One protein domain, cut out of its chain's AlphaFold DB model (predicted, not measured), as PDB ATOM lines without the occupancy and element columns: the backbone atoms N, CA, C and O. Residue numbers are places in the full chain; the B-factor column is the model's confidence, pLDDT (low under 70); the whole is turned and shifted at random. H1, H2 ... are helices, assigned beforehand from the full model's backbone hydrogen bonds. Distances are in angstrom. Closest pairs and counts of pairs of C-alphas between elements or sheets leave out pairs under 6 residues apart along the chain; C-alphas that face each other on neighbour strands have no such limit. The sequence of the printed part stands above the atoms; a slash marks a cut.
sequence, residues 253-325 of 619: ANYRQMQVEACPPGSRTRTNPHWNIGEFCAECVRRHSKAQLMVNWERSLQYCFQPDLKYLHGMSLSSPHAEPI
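AT A GLANCE: This is residues 253 to 325 of the 619 residues of the protein "CAP10 domain-containing protein" of Fusarium oxysporum f. sp. lycopersici (strain 4287 / CBS 123668 / FGSC 9935 / NRRL 34936) (UniProt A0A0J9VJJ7). The domain has little regular structure: helix H1 lies at one end, H3 and H4 lie toward the other, and the unnamed stretch 301 to 313 runs through the middle. The 73 printed residues hold five named helices, H1 to H5 in chain order, and no named strand; the class is all helix, with only 26 residues in named elements. The whole is compact, with a radius of gyration of the C-alphas of 12.6 A and spans of 37 by 25 by 21 A.

IN THESE COORDINATES: H1, residues 253 to 262, is 14.4 A long and begins at C-alpha 253 (0.022, 2.624, 17.326). The four-residue helices are H2, 268 to 271, 5.0 A; H3, 282 to 285, 5.5 A; H4, 297 to 300, 5.1 A; and H5, 314 to 317, 5.0 A, ending at C-alpha 317 (-1.986, 6.796, 23.451).

HOW THE PARTS SIT: H1 touches H5, the closest C-alphas being those of Arg 256 and Ser 316, 5.4 A apart. H1 and H2 only just touch, only at the corner, with 3 pairs of C-alphas within 8 A, Val 260 and Arg 270 closest at 6.1 A. H3 and H4 are close but not clearly touching, the closest C-alphas, Val 285 and Ser 300, being 7.7 A apart. Every O i to N i+4 pair in H1 is within hydrogen-bond range; H2 to H5 are too short for one, and each has its one O i to N i+3 pair within range.

THE WHOLE: The C-alphas farthest apart, Ala 291 and Ile 325, are 37.7 A apart. The printed part has no cut; the links H3 to H4 and H4 to H5 are long. No printed residue is under 70 in pLDDT.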
ATOM      1  N   ALA A 253      -0.971   3.695  17.403       93.56
ATOM      2  CA  ALA A 253       0.022   2.624  17.326       93.56
ATOM      3  C   ALA A 253       1.223   2.999  16.448       93.56
ATOM      4  O   ALA A 253       2.365   2.791  16.863       93.56
ATOM      5  N   ASN A 254       0.974   3.593  15.278       95.38
ATOM      6  CA  ASN A 254       2.035   4.070  14.395       95.38
ATOM      7  C   ASN A 254       2.799   5.232  15.037       95.38
ATOM      8  O   ASN A 254       4.024   5.262  14.966       95.38
ATOM      9  N   TYR A 255       2.106   6.144  15.724       95.00
ATOM     10  CA  TYR A 255       2.753   7.263  16.406       95.00
ATOM     11  C   TYR A 255       3.692   6.796  17.529       95.00
ATOM     12  O   TYR A 255       4.842   7.228  17.597       95.00
ATOM     13  N   ARG A 256       3.270   5.819  18.345       95.19
ATOM     14  CA  ARG A 256       4.167   5.169  19.322       95.19
ATOM     15  C   ARG A 256       5.371   4.528  18.672       95.19
ATOM     16  O   ARG A 256       6.474   4.624  19.197       95.19
ATOM     17  N   GLN A 257       5.163   3.835  17.560       96.19
ATOM     18  CA  GLN A 257       6.251   3.175  16.856       96.19
ATOM     19  C   GLN A 257       7.274   4.204  16.349       96.19
ATOM     20  O   GLN A 257       8.472   4.019  16.548       96.19
ATOM     21  N   MET A 258       6.810   5.342  15.823       97.25
ATOM     22  CA  MET A 258       7.667   6.467  15.436       97.25
ATOM     23  C   MET A 258       8.482   7.026  16.612       97.25
ATOM     24  O   MET A 258       9.667   7.315  16.431       97.25
ATOM     25  N   GLN A 259       7.877   7.148  17.802       97.06
ATOM     26  CA  GLN A 259       8.564   7.553  19.038       97.06
ATOM     27  C   GLN A 259       9.622   6.519  19.458       97.06
ATOM     28  O   GLN A 259      10.736   6.878  19.818       97.06
ATOM     29  N   VAL A 260       9.318   5.221  19.368       96.50
ATOM     30  CA  VAL A 260      10.271   4.143  19.689       96.50
ATOM     31  C   VAL A 260      11.463   4.145  18.723       96.50
ATOM     32  O   VAL A 260      12.599   3.988  19.160       96.50
ATOM     33  N   GLU A 261      11.230   4.336  17.425       96.62
ATOM     34  CA  GLU A 261      12.281   4.390  16.393       96.62
ATOM     35  C   GLU A 261      13.211   5.595  16.538       96.62
ATOM     36  O   GLU A 261      14.394   5.516  16.213       96.62
ATOM     37  N   ALA A 262      12.684   6.709  17.038       97.00
ATOM     38  CA  ALA A 262      13.450   7.918  17.316       97.00
ATOM     39  C   ALA A 262      14.402   7.758  18.520       97.00
ATOM     40  O   ALA A 262      15.357   8.518  18.668       97.00
ATOM     41  N   CYS A 263      14.197   6.741  19.359       96.88
ATOM     42  CA  CYS A 263      15.094   6.441  20.467       96.88
ATOM     43  C   CYS A 263      16.397   5.746  20.017       96.88
ATOM     44  O   CYS A 263      16.384   4.962  19.060       96.88
ATOM     45  N   PRO A 264      17.506   5.900  20.775       95.12
ATOM     46  CA  PRO A 264      18.749   5.169  20.524       95.12
ATOM     47  C   PRO A 264      18.547   3.642  20.470       95.12
ATOM     48  O   PRO A 264      17.823   3.111  21.318       95.12
ATOM     49  N   PRO A 265      19.227   2.892  19.577       92.56
ATOM     50  CA  PRO A 265      19.103   1.438  19.450       92.56
ATOM     51  C   PRO A 265      19.321   0.664  20.755       92.56
ATOM     52  O   PRO A 265      18.625  -0.313  21.003       92.56
ATOM     53  N   GLY A 266      20.237   1.126  21.615       90.88
ATOM     54  CA  GLY A 266      20.521   0.529  22.931       90.88
ATOM     55  C   GLY A 266      19.581   0.969  24.061       90.88
ATOM     56  O   GLY A 266      19.771   0.582  25.213       90.88
ATOM     57  N   SER A 267      18.589   1.808  23.769       94.50
ATOM     58  CA  SER A 267      17.637   2.307  24.760       94.50
ATOM     59  C   SER A 267      16.682   1.201  25.221       94.50
ATOM     60  O   SER A 267      16.390   0.246  24.491       94.50
ATOM     61  N   ARG A 268      16.164   1.313  26.450       94.19
ATOM     62  CA  ARG A 268      15.262   0.289  27.008       94.19
ATOM     63  C   ARG A 268      13.931   0.244  26.273       94.19
ATOM     64  O   ARG A 268      13.385  -0.838  26.098       94.19
ATOM     65  N   THR A 269      13.443   1.384  25.793       93.69
ATOM     66  CA  THR A 269      12.200   1.467  25.020       93.69
ATOM     67  C   THR A 269      12.263   0.669  23.709       93.69
ATOM     68  O   THR A 269      11.234   0.123  23.296       93.69
ATOM     69  N   ARG A 270      13.457   0.529  23.101       92.44
ATOM     70  CA  ARG A 270      13.701  -0.335  21.926       92.44
ATOM     71  C   ARG A 270      14.016  -1.787  22.293       92.44
ATOM     72  O   ARG A 270      13.494  -2.692  21.654       92.44
ATOM     73  N   THR A 271      14.857  -2.014  23.299       92.94
ATOM     74  CA  THR A 271      15.418  -3.351  23.592       92.94
ATOM     75  C   THR A 271      14.586  -4.198  24.552       92.94
ATOM     76  O   THR A 271      14.630  -5.422  24.477       92.94
ATOM     77  N   ASN A 272      13.836  -3.574  25.460       89.56
ATOM     78  CA  ASN A 272      13.068  -4.259  26.497       89.56
ATOM     79  C   ASN A 272      11.715  -3.554  26.721       89.56
ATOM     80  O   ASN A 272      11.539  -2.865  27.733       89.56
ATOM     81  N   PRO A 273      10.779  -3.657  25.759       85.06
ATOM     82  CA  PRO A 273       9.481  -3.002  25.854       85.06
ATOM     83  C   PRO A 273       8.666  -3.561  27.026       85.06
ATOM     84  O   PRO A 273       8.598  -4.772  27.227       85.06
ATOM     85  N   HIS A 274       7.988  -2.681  27.763       90.88
ATOM     86  CA  HIS A 274       7.138  -3.065  28.884       90.88
ATOM     87  C   HIS A 274       5.686  -2.715  28.568       90.88
ATOM     88  O   HIS A 274       5.324  -1.546  28.545       90.88
ATOM     89  N   TRP A 275       4.870  -3.728  28.279       88.62
ATOM     90  CA  TRP A 275       3.478  -3.562  27.844       88.62
ATOM     91  C   TRP A 275       2.452  -3.839  28.950       88.62
ATOM     92  O   TRP A 275       1.296  -3.440  28.813       88.62
ATOM     93  N   ASN A 276       2.849  -4.522  30.033       90.88
ATOM     94  CA  ASN A 276       1.947  -4.861  31.130       90.88
ATOM     95  C   ASN A 276       1.687  -3.639  32.021       90.88
ATOM     96  O   ASN A 276       2.370  -3.423  33.013       90.88
ATOM     97  N   ILE A 277       0.665  -2.859  31.683       89.25
ATOM     98  CA  ILE A 277       0.273  -1.672  32.457       89.25
ATOM     99  C   ILE A 277      -0.492  -1.988  33.751       89.25
ATOM    100  O   ILE A 277      -0.763  -1.073  34.526       89.25
ATOM    101  N   GLY A 278      -0.867  -3.253  33.978       87.19
ATOM    102  CA  GLY A 278      -1.560  -3.686  35.197       87.19
ATOM    103  C   GLY A 278      -0.627  -3.850  36.398       87.19
ATOM    104  O   GLY A 278      -1.090  -3.904  37.533       87.19
ATOM    105  N   GLU A 279       0.685  -3.893  36.165       88.25
ATOM    106  CA  GLU A 279       1.696  -4.041  37.206       88.25
ATOM    107  C   GLU A 279       2.641  -2.840  37.238       88.25
ATOM    108  O   GLU A 279       2.979  -2.235  36.221       88.25
ATOM    109  N   PHE A 280       3.112  -2.493  38.433       91.75
ATOM    110  CA  PHE A 280       4.080  -1.417  38.585       91.75
ATOM    111  C   PHE A 280       5.484  -1.859  38.144       91.75
ATOM    112  O   PHE A 280       6.109  -2.714  38.776       91.75
ATOM    113  N   CYS A 281       6.032  -1.210  37.114       93.69
ATOM    114  CA  CYS A 281       7.399  -1.450  36.656       93.69
ATOM    115  C   CYS A 281       8.449  -0.740  37.536       93.69
ATOM    116  O   CYS A 281       8.913   0.361  37.225       93.69
ATOM    117  N   ALA A 282       8.904  -1.394  38.609       93.19
ATOM    118  CA  ALA A 282       9.959  -0.855  39.479       93.19
ATOM    119  C   ALA A 282      11.277  -0.578  38.728       93.19
ATOM    120  O   ALA A 282      11.940   0.436  38.953       93.19
ATOM    121  N   GLU A 283      11.640  -1.441  37.776       93.56
ATOM    122  CA  GLU A 283      12.841  -1.248  36.959       93.56
ATOM    123  C   GLU A 283      12.754  -0.029  36.035       93.56
ATOM    124  O   GLU A 283      13.792   0.526  35.676       93.56
ATOM    125  N   CYS A 284      11.549   0.393  35.642       95.06
ATOM    126  CA  CYS A 284      11.347   1.546  34.768       95.06
ATOM    127  C   CYS A 284      11.621   2.864  35.504       95.06
ATOM    128  O   CYS A 284      12.093   3.817  34.887       95.06
ATOM    129  N   VAL A 285      11.417   2.901  36.828       95.62
ATOM    130  CA  VAL A 285      11.658   4.098  37.652       95.62
ATOM    131  C   VAL A 285      13.010   4.120  38.362       95.62
ATOM    132  O   VAL A 285      13.421   5.158  38.879       95.62
ATOM    133  N   ARG A 286      13.742   2.999  38.379       95.19
ATOM    134  CA  ARG A 286      14.989   2.825  39.153       95.19
ATOM    135  C   ARG A 286      16.075   3.867  38.851       95.19
ATOM    136  O   ARG A 286      16.946   4.106  39.682       95.19
ATOM    137  N   ARG A 287      16.056   4.484  37.662       95.81
ATOM    138  CA  ARG A 287      17.039   5.510  37.263       95.81
ATOM    139  C   ARG A 287      16.768   6.884  37.875       95.81
ATOM    140  O   ARG A 287      17.724   7.659  37.979       95.81
ATOM    141  N   HIS A 288      15.521   7.175  38.249       97.25
ATOM    142  CA  HIS A 288      15.082   8.496  38.712       97.25
ATOM    143  C   HIS A 288      14.343   8.510  40.049       97.25
ATOM    144  O   HIS A 288      14.174   9.585  40.622       97.25
ATOM    145  N   SER A 289      13.961   7.352  40.583       96.12
ATOM    146  CA  SER A 289      13.277   7.224  41.872       96.12
ATOM    147  C   SER A 289      14.085   6.398  42.871       96.12
ATOM    148  O   SER A 289      14.688   5.382  42.521       96.12
ATOM    149  N   LYS A 290      14.053   6.812  44.142       93.06
ATOM    150  CA  LYS A 290      14.500   6.012  45.283       93.06
ATOM    151  C   LYS A 290      13.261   5.581  46.057       93.06
ATOM    152  O   LYS A 290      12.592   6.401  46.682       93.06
ATOM    153  N   ALA A 291      12.957   4.288  45.987       87.81
ATOM    154  CA  ALA A 291      11.663   3.757  46.399       87.81
ATOM    155  C   ALA A 291      10.516   4.517  45.702       87.81
ATOM    156  O   ALA A 291      10.422   4.481  44.479       87.81
ATOM    157  N   GLN A 292       9.667   5.207  46.460       90.62
ATOM    158  CA  GLN A 292       8.499   5.915  45.931       90.62
ATOM    159  C   GLN A 292       8.776   7.373  45.557       90.62
ATOM    160  O   GLN A 292       7.953   7.987  44.884       90.62
ATOM    161  N   LEU A 293       9.901   7.934  46.007       93.69
ATOM    162  CA  LEU A 293      10.199   9.354  45.863       93.69
ATOM    163  C   LEU A 293      11.130   9.588  44.682       93.69
ATOM    164  O   LEU A 293      12.145   8.903  44.519       93.69
ATOM    165  N   MET A 294      10.793  10.583  43.869       95.31
ATOM    166  CA  MET A 294      11.621  10.972  42.742       95.31
ATOM    167  C   MET A 294      12.838  11.766  43.222       95.31
ATOM    168  O   MET A 294      12.710  12.782  43.898       95.31
ATOM    169  N   VAL A 295      14.030  11.305  42.852       95.94
ATOM    170  CA  VAL A 295      15.314  11.894  43.268       95.94
ATOM    171  C   VAL A 295      16.110  12.479  42.104       95.94
ATOM    172  O   VAL A 295      17.065  13.213  42.332       95.94
ATOM    173  N   ASN A 296      15.754  12.159  40.856       96.88
ATOM    174  CA  ASN A 296      16.423  12.699  39.674       96.88
ATOM    175  C   ASN A 296      15.407  13.053  38.579       96.88
ATOM    176  O   ASN A 296      15.090  12.227  37.725       96.88
ATOM    177  N   TRP A 297      14.927  14.294  38.621       96.25
ATOM    178  CA  TRP A 297      13.967  14.855  37.665       96.25
ATOM    179  C   TRP A 297      14.466  14.807  36.212       96.25
ATOM    180  O   TRP A 297      13.762  14.384  35.304       96.25
ATOM    181  N   GLU A 298      15.736  15.131  35.982       95.69
ATOM    182  CA  GLU A 298      16.314  15.115  34.634       95.69
ATOM    183  C   GLU A 298      16.185  13.751  33.947       95.69
ATOM    184  O   GLU A 298      15.909  13.661  32.749       95.69
ATOM    185  N   ARG A 299      16.353  12.671  34.718       96.69
ATOM    186  CA  ARG A 299      16.201  11.300  34.224       96.69
ATOM    187  C   ARG A 299      14.745  10.864  34.079       96.69
ATOM    188  O   ARG A 299      14.499   9.997  33.245       96.69
ATOM    189  N   SER A 300      13.798  11.432  34.832       96.75
ATOM    190  CA  SER A 300      12.369  11.122  34.652       96.75
ATOM    191  C   SER A 300      11.804  11.712  33.362       96.75
ATOM    192  O   SER A 300      10.839  11.177  32.828       96.75
ATOM    193  N   LEU A 301      12.442  12.747  32.813       96.69
ATOM    194  CA  LEU A 301      12.116  13.306  31.499       96.69
ATOM    195  C   LEU A 301      12.687  12.485  30.327       96.69
ATOM    196  O   LEU A 301      12.413  12.790  29.169       96.69
ATOM    197  N   GLN A 302      13.483  11.440  30.600       95.94
ATOM    198  CA  GLN A 302      14.091  10.612  29.557       95.94
ATOM    199  C   GLN A 302      13.178   9.457  29.132       95.94
ATOM    200  O   GLN A 302      13.259   8.347  29.675       95.94
ATOM    201  N   TYR A 303      12.310   9.705  28.152       95.94
ATOM    202  CA  TYR A 303      11.341   8.733  27.635       95.94
ATOM    203  C   TYR A 303      11.990   7.437  27.126       95.94
ATOM    204  O   TYR A 303      11.523   6.336  27.422       95.94
ATOM    205  N   CYS A 304      13.108   7.526  26.399       96.31
ATOM    206  CA  CYS A 304      13.724   6.365  25.747       96.31
ATOM    207  C   CYS A 304      14.270   5.309  26.722       96.31
ATOM    208  O   CYS A 304      14.523   4.159  26.350       96.31
ATOM    209  N   PHE A 305      14.429   5.665  27.995       96.06
ATOM    210  CA  PHE A 305      14.868   4.742  29.038       96.06
ATOM    211  C   PHE A 305      13.732   4.247  29.938       96.06
ATOM    212  O   PHE A 305      14.002   3.515  30.894       96.06
ATOM    213  N   GLN A 306      12.489   4.606  29.618       96.19
ATOM    214  CA  GLN A 306      11.281   4.260  30.355       96.19
ATOM    215  C   GLN A 306      10.307   3.507  29.430       96.19
ATOM    216  O   GLN A 306       9.404   4.104  28.842       96.19
ATOM    217  N   PRO A 307      10.500   2.184  29.258       94.88
ATOM    218  CA  PRO A 307       9.848   1.396  28.205       94.88
ATOM    219  C   PRO A 307       8.328   1.246  28.338       94.88
ATOM    220  O   PRO A 307       7.674   0.793  27.399       94.88
ATOM    221  N   ASP A 308       7.786   1.597  29.497       96.12
ATOM    222  CA  ASP A 308       6.375   1.583  29.858       96.12
ATOM    223  C   ASP A 308       5.661   2.907  29.553       96.12
ATOM    224  O   ASP A 308       4.464   2.878  29.282       96.12
ATOM    225  N   LEU A 309       6.356   4.057  29.506       96.00
ATOM    226  CA  LEU A 309       5.711   5.364  29.276       96.00
ATOM    227  C   LEU A 309       4.908   5.426  27.973       96.00
ATOM    228  O   LEU A 309       3.860   6.069  27.932       96.00
ATOM    229  N   LYS A 310       5.322   4.679  26.944       94.75
ATOM    230  CA  LYS A 310       4.576   4.566  25.680       94.75
ATOM    231  C   LYS A 310       3.169   3.975  25.836       94.75
ATOM    232  O   LYS A 310       2.354   4.091  24.927       94.75
ATOM    233  N   TYR A 311       2.881   3.337  26.967       96.19
ATOM    234  CA  TYR A 311       1.569   2.804  27.320       96.19
ATOM    235  C   TYR A 311       0.913   3.533  28.498       96.19
ATOM    236  O   TYR A 311      -0.197   3.167  28.873       96.19
ATOM    237  N   LEU A 312       1.581   4.538  29.078       96.69
ATOM    238  CA  LEU A 312       1.152   5.204  30.312       96.69
ATOM    239  C   LEU A 312       0.921   6.716  30.164       96.69
ATOM    240  O   LEU A 312       0.466   7.346  31.117       96.69
ATOM    241  N   HIS A 313       1.236   7.306  29.008       96.75
ATOM    242  CA  HIS A 313       1.109   8.743  28.769       96.75
ATOM    243  C   HIS A 313       0.190   9.059  27.586       96.75
ATOM    244  O   HIS A 313       0.257   8.395  26.550       96.75
ATOM    245  N   GLY A 314      -0.630  10.108  27.725       95.00
ATOM    246  CA  GLY A 314      -1.620  10.529  26.726       95.00
ATOM    247  C   GLY A 314      -1.027  10.738  25.334       95.00
ATOM    248  O   GLY A 314      -1.494  10.131  24.379       95.00
ATOM    249  N   MET A 315       0.106  11.441  25.252       93.56
ATOM    250  CA  MET A 315       0.865  11.674  24.010       93.56
ATOM    251  C   MET A 315       1.223  10.418  23.205       93.56
ATOM    252  O   MET A 315       1.362  10.482  21.991       93.56
ATOM    253  N   SER A 316       1.400   9.265  23.846       94.62
ATOM    254  CA  SER A 316       1.663   8.002  23.145       94.62
ATOM    255  C   SER A 316       0.376   7.209  22.874       94.62
ATOM    256  O   SER A 316       0.372   6.227  22.137       94.62
ATOM    257  N   LEU A 317      -0.743   7.567  23.494       94.75
ATOM    258  CA  LEU A 317      -1.986   6.796  23.451       94.75
ATOM    259  C   LEU A 317      -3.063   7.423  22.564       94.75
ATOM    260  O   LEU A 317      -3.981   6.708  22.157       94.75
ATOM    261  N   SER A 318      -2.924   8.703  22.235       90.81
ATOM    262  CA  SER A 318      -3.762   9.443  21.297       90.81
ATOM    263  C   SER A 318      -3.100   9.573  19.921       90.81
ATOM    264  O   SER A 318      -1.906   9.312  19.738       90.81
ATOM    265  N   SER A 319      -3.905   9.923  18.917       88.38
ATOM    266  CA  SER A 319      -3.372  10.349  17.622       88.38
ATOM    267  C   SER A 319      -2.698  11.712  17.782       88.38
ATOM    268  O   SER A 319      -3.158  12.524  18.590       88.38
ATOM    269  N   PRO A 320      -1.615  11.990  17.040       86.88
ATOM    270  CA  PRO A 320      -0.950  13.277  17.147       86.88
ATOM    271  C   PRO A 320      -1.888  14.396  16.678       86.88
ATOM    272  O   PRO A 320      -2.534  14.266  15.641       86.88
ATOM    273  N   HIS A 321      -1.938  15.506  17.421       81.56
ATOM    274  CA  HIS A 321      -2.693  16.693  17.007       81.56
ATOM    275  C   HIS A 321      -2.127  17.297  15.713       81.56
ATOM    276  O   HIS A 321      -2.872  17.740  14.845       81.56
ATOM    277  N   ALA A 322      -0.800  17.257  15.557       83.62
ATOM    278  CA  ALA A 322      -0.101  17.656  14.346       83.62
ATOM    279  C   ALA A 322       0.866  16.557  13.898       83.62
ATOM    280  O   ALA A 322       1.598  15.984  14.705       83.62
ATOM    281  N   GLU A 323       0.895  16.284  12.595       85.94
ATOM    282  CA  GLU A 323       1.740  15.236  12.024       85.94
ATOM    283  C   GLU A 323       3.233  15.500  12.327       85.94
ATOM    284  O   GLU A 323       3.733  16.599  12.021       85.94
ATOM    285  N   PRO A 324       3.959  14.511  12.889       91.69
ATOM    286  CA  PRO A 324       5.387  14.624  13.131       91.69
ATOM    287  C   PRO A 324       6.171  14.635  11.813       91.69
ATOM    288  O   PRO A 324       5.856  13.929  10.853       91.69
ATOM    289  N   ILE A 325       7.242  15.417  11.793       91.56
ATOM    290  CA  ILE A 325       8.241  15.488  10.736       91.56
ATOM    291  C   ILE A 325       9.321  14.445  11.031       91.56
ATOM    292  O   ILE A 325       9.903  14.430  12.114       91.56
TER     293      ILE A 325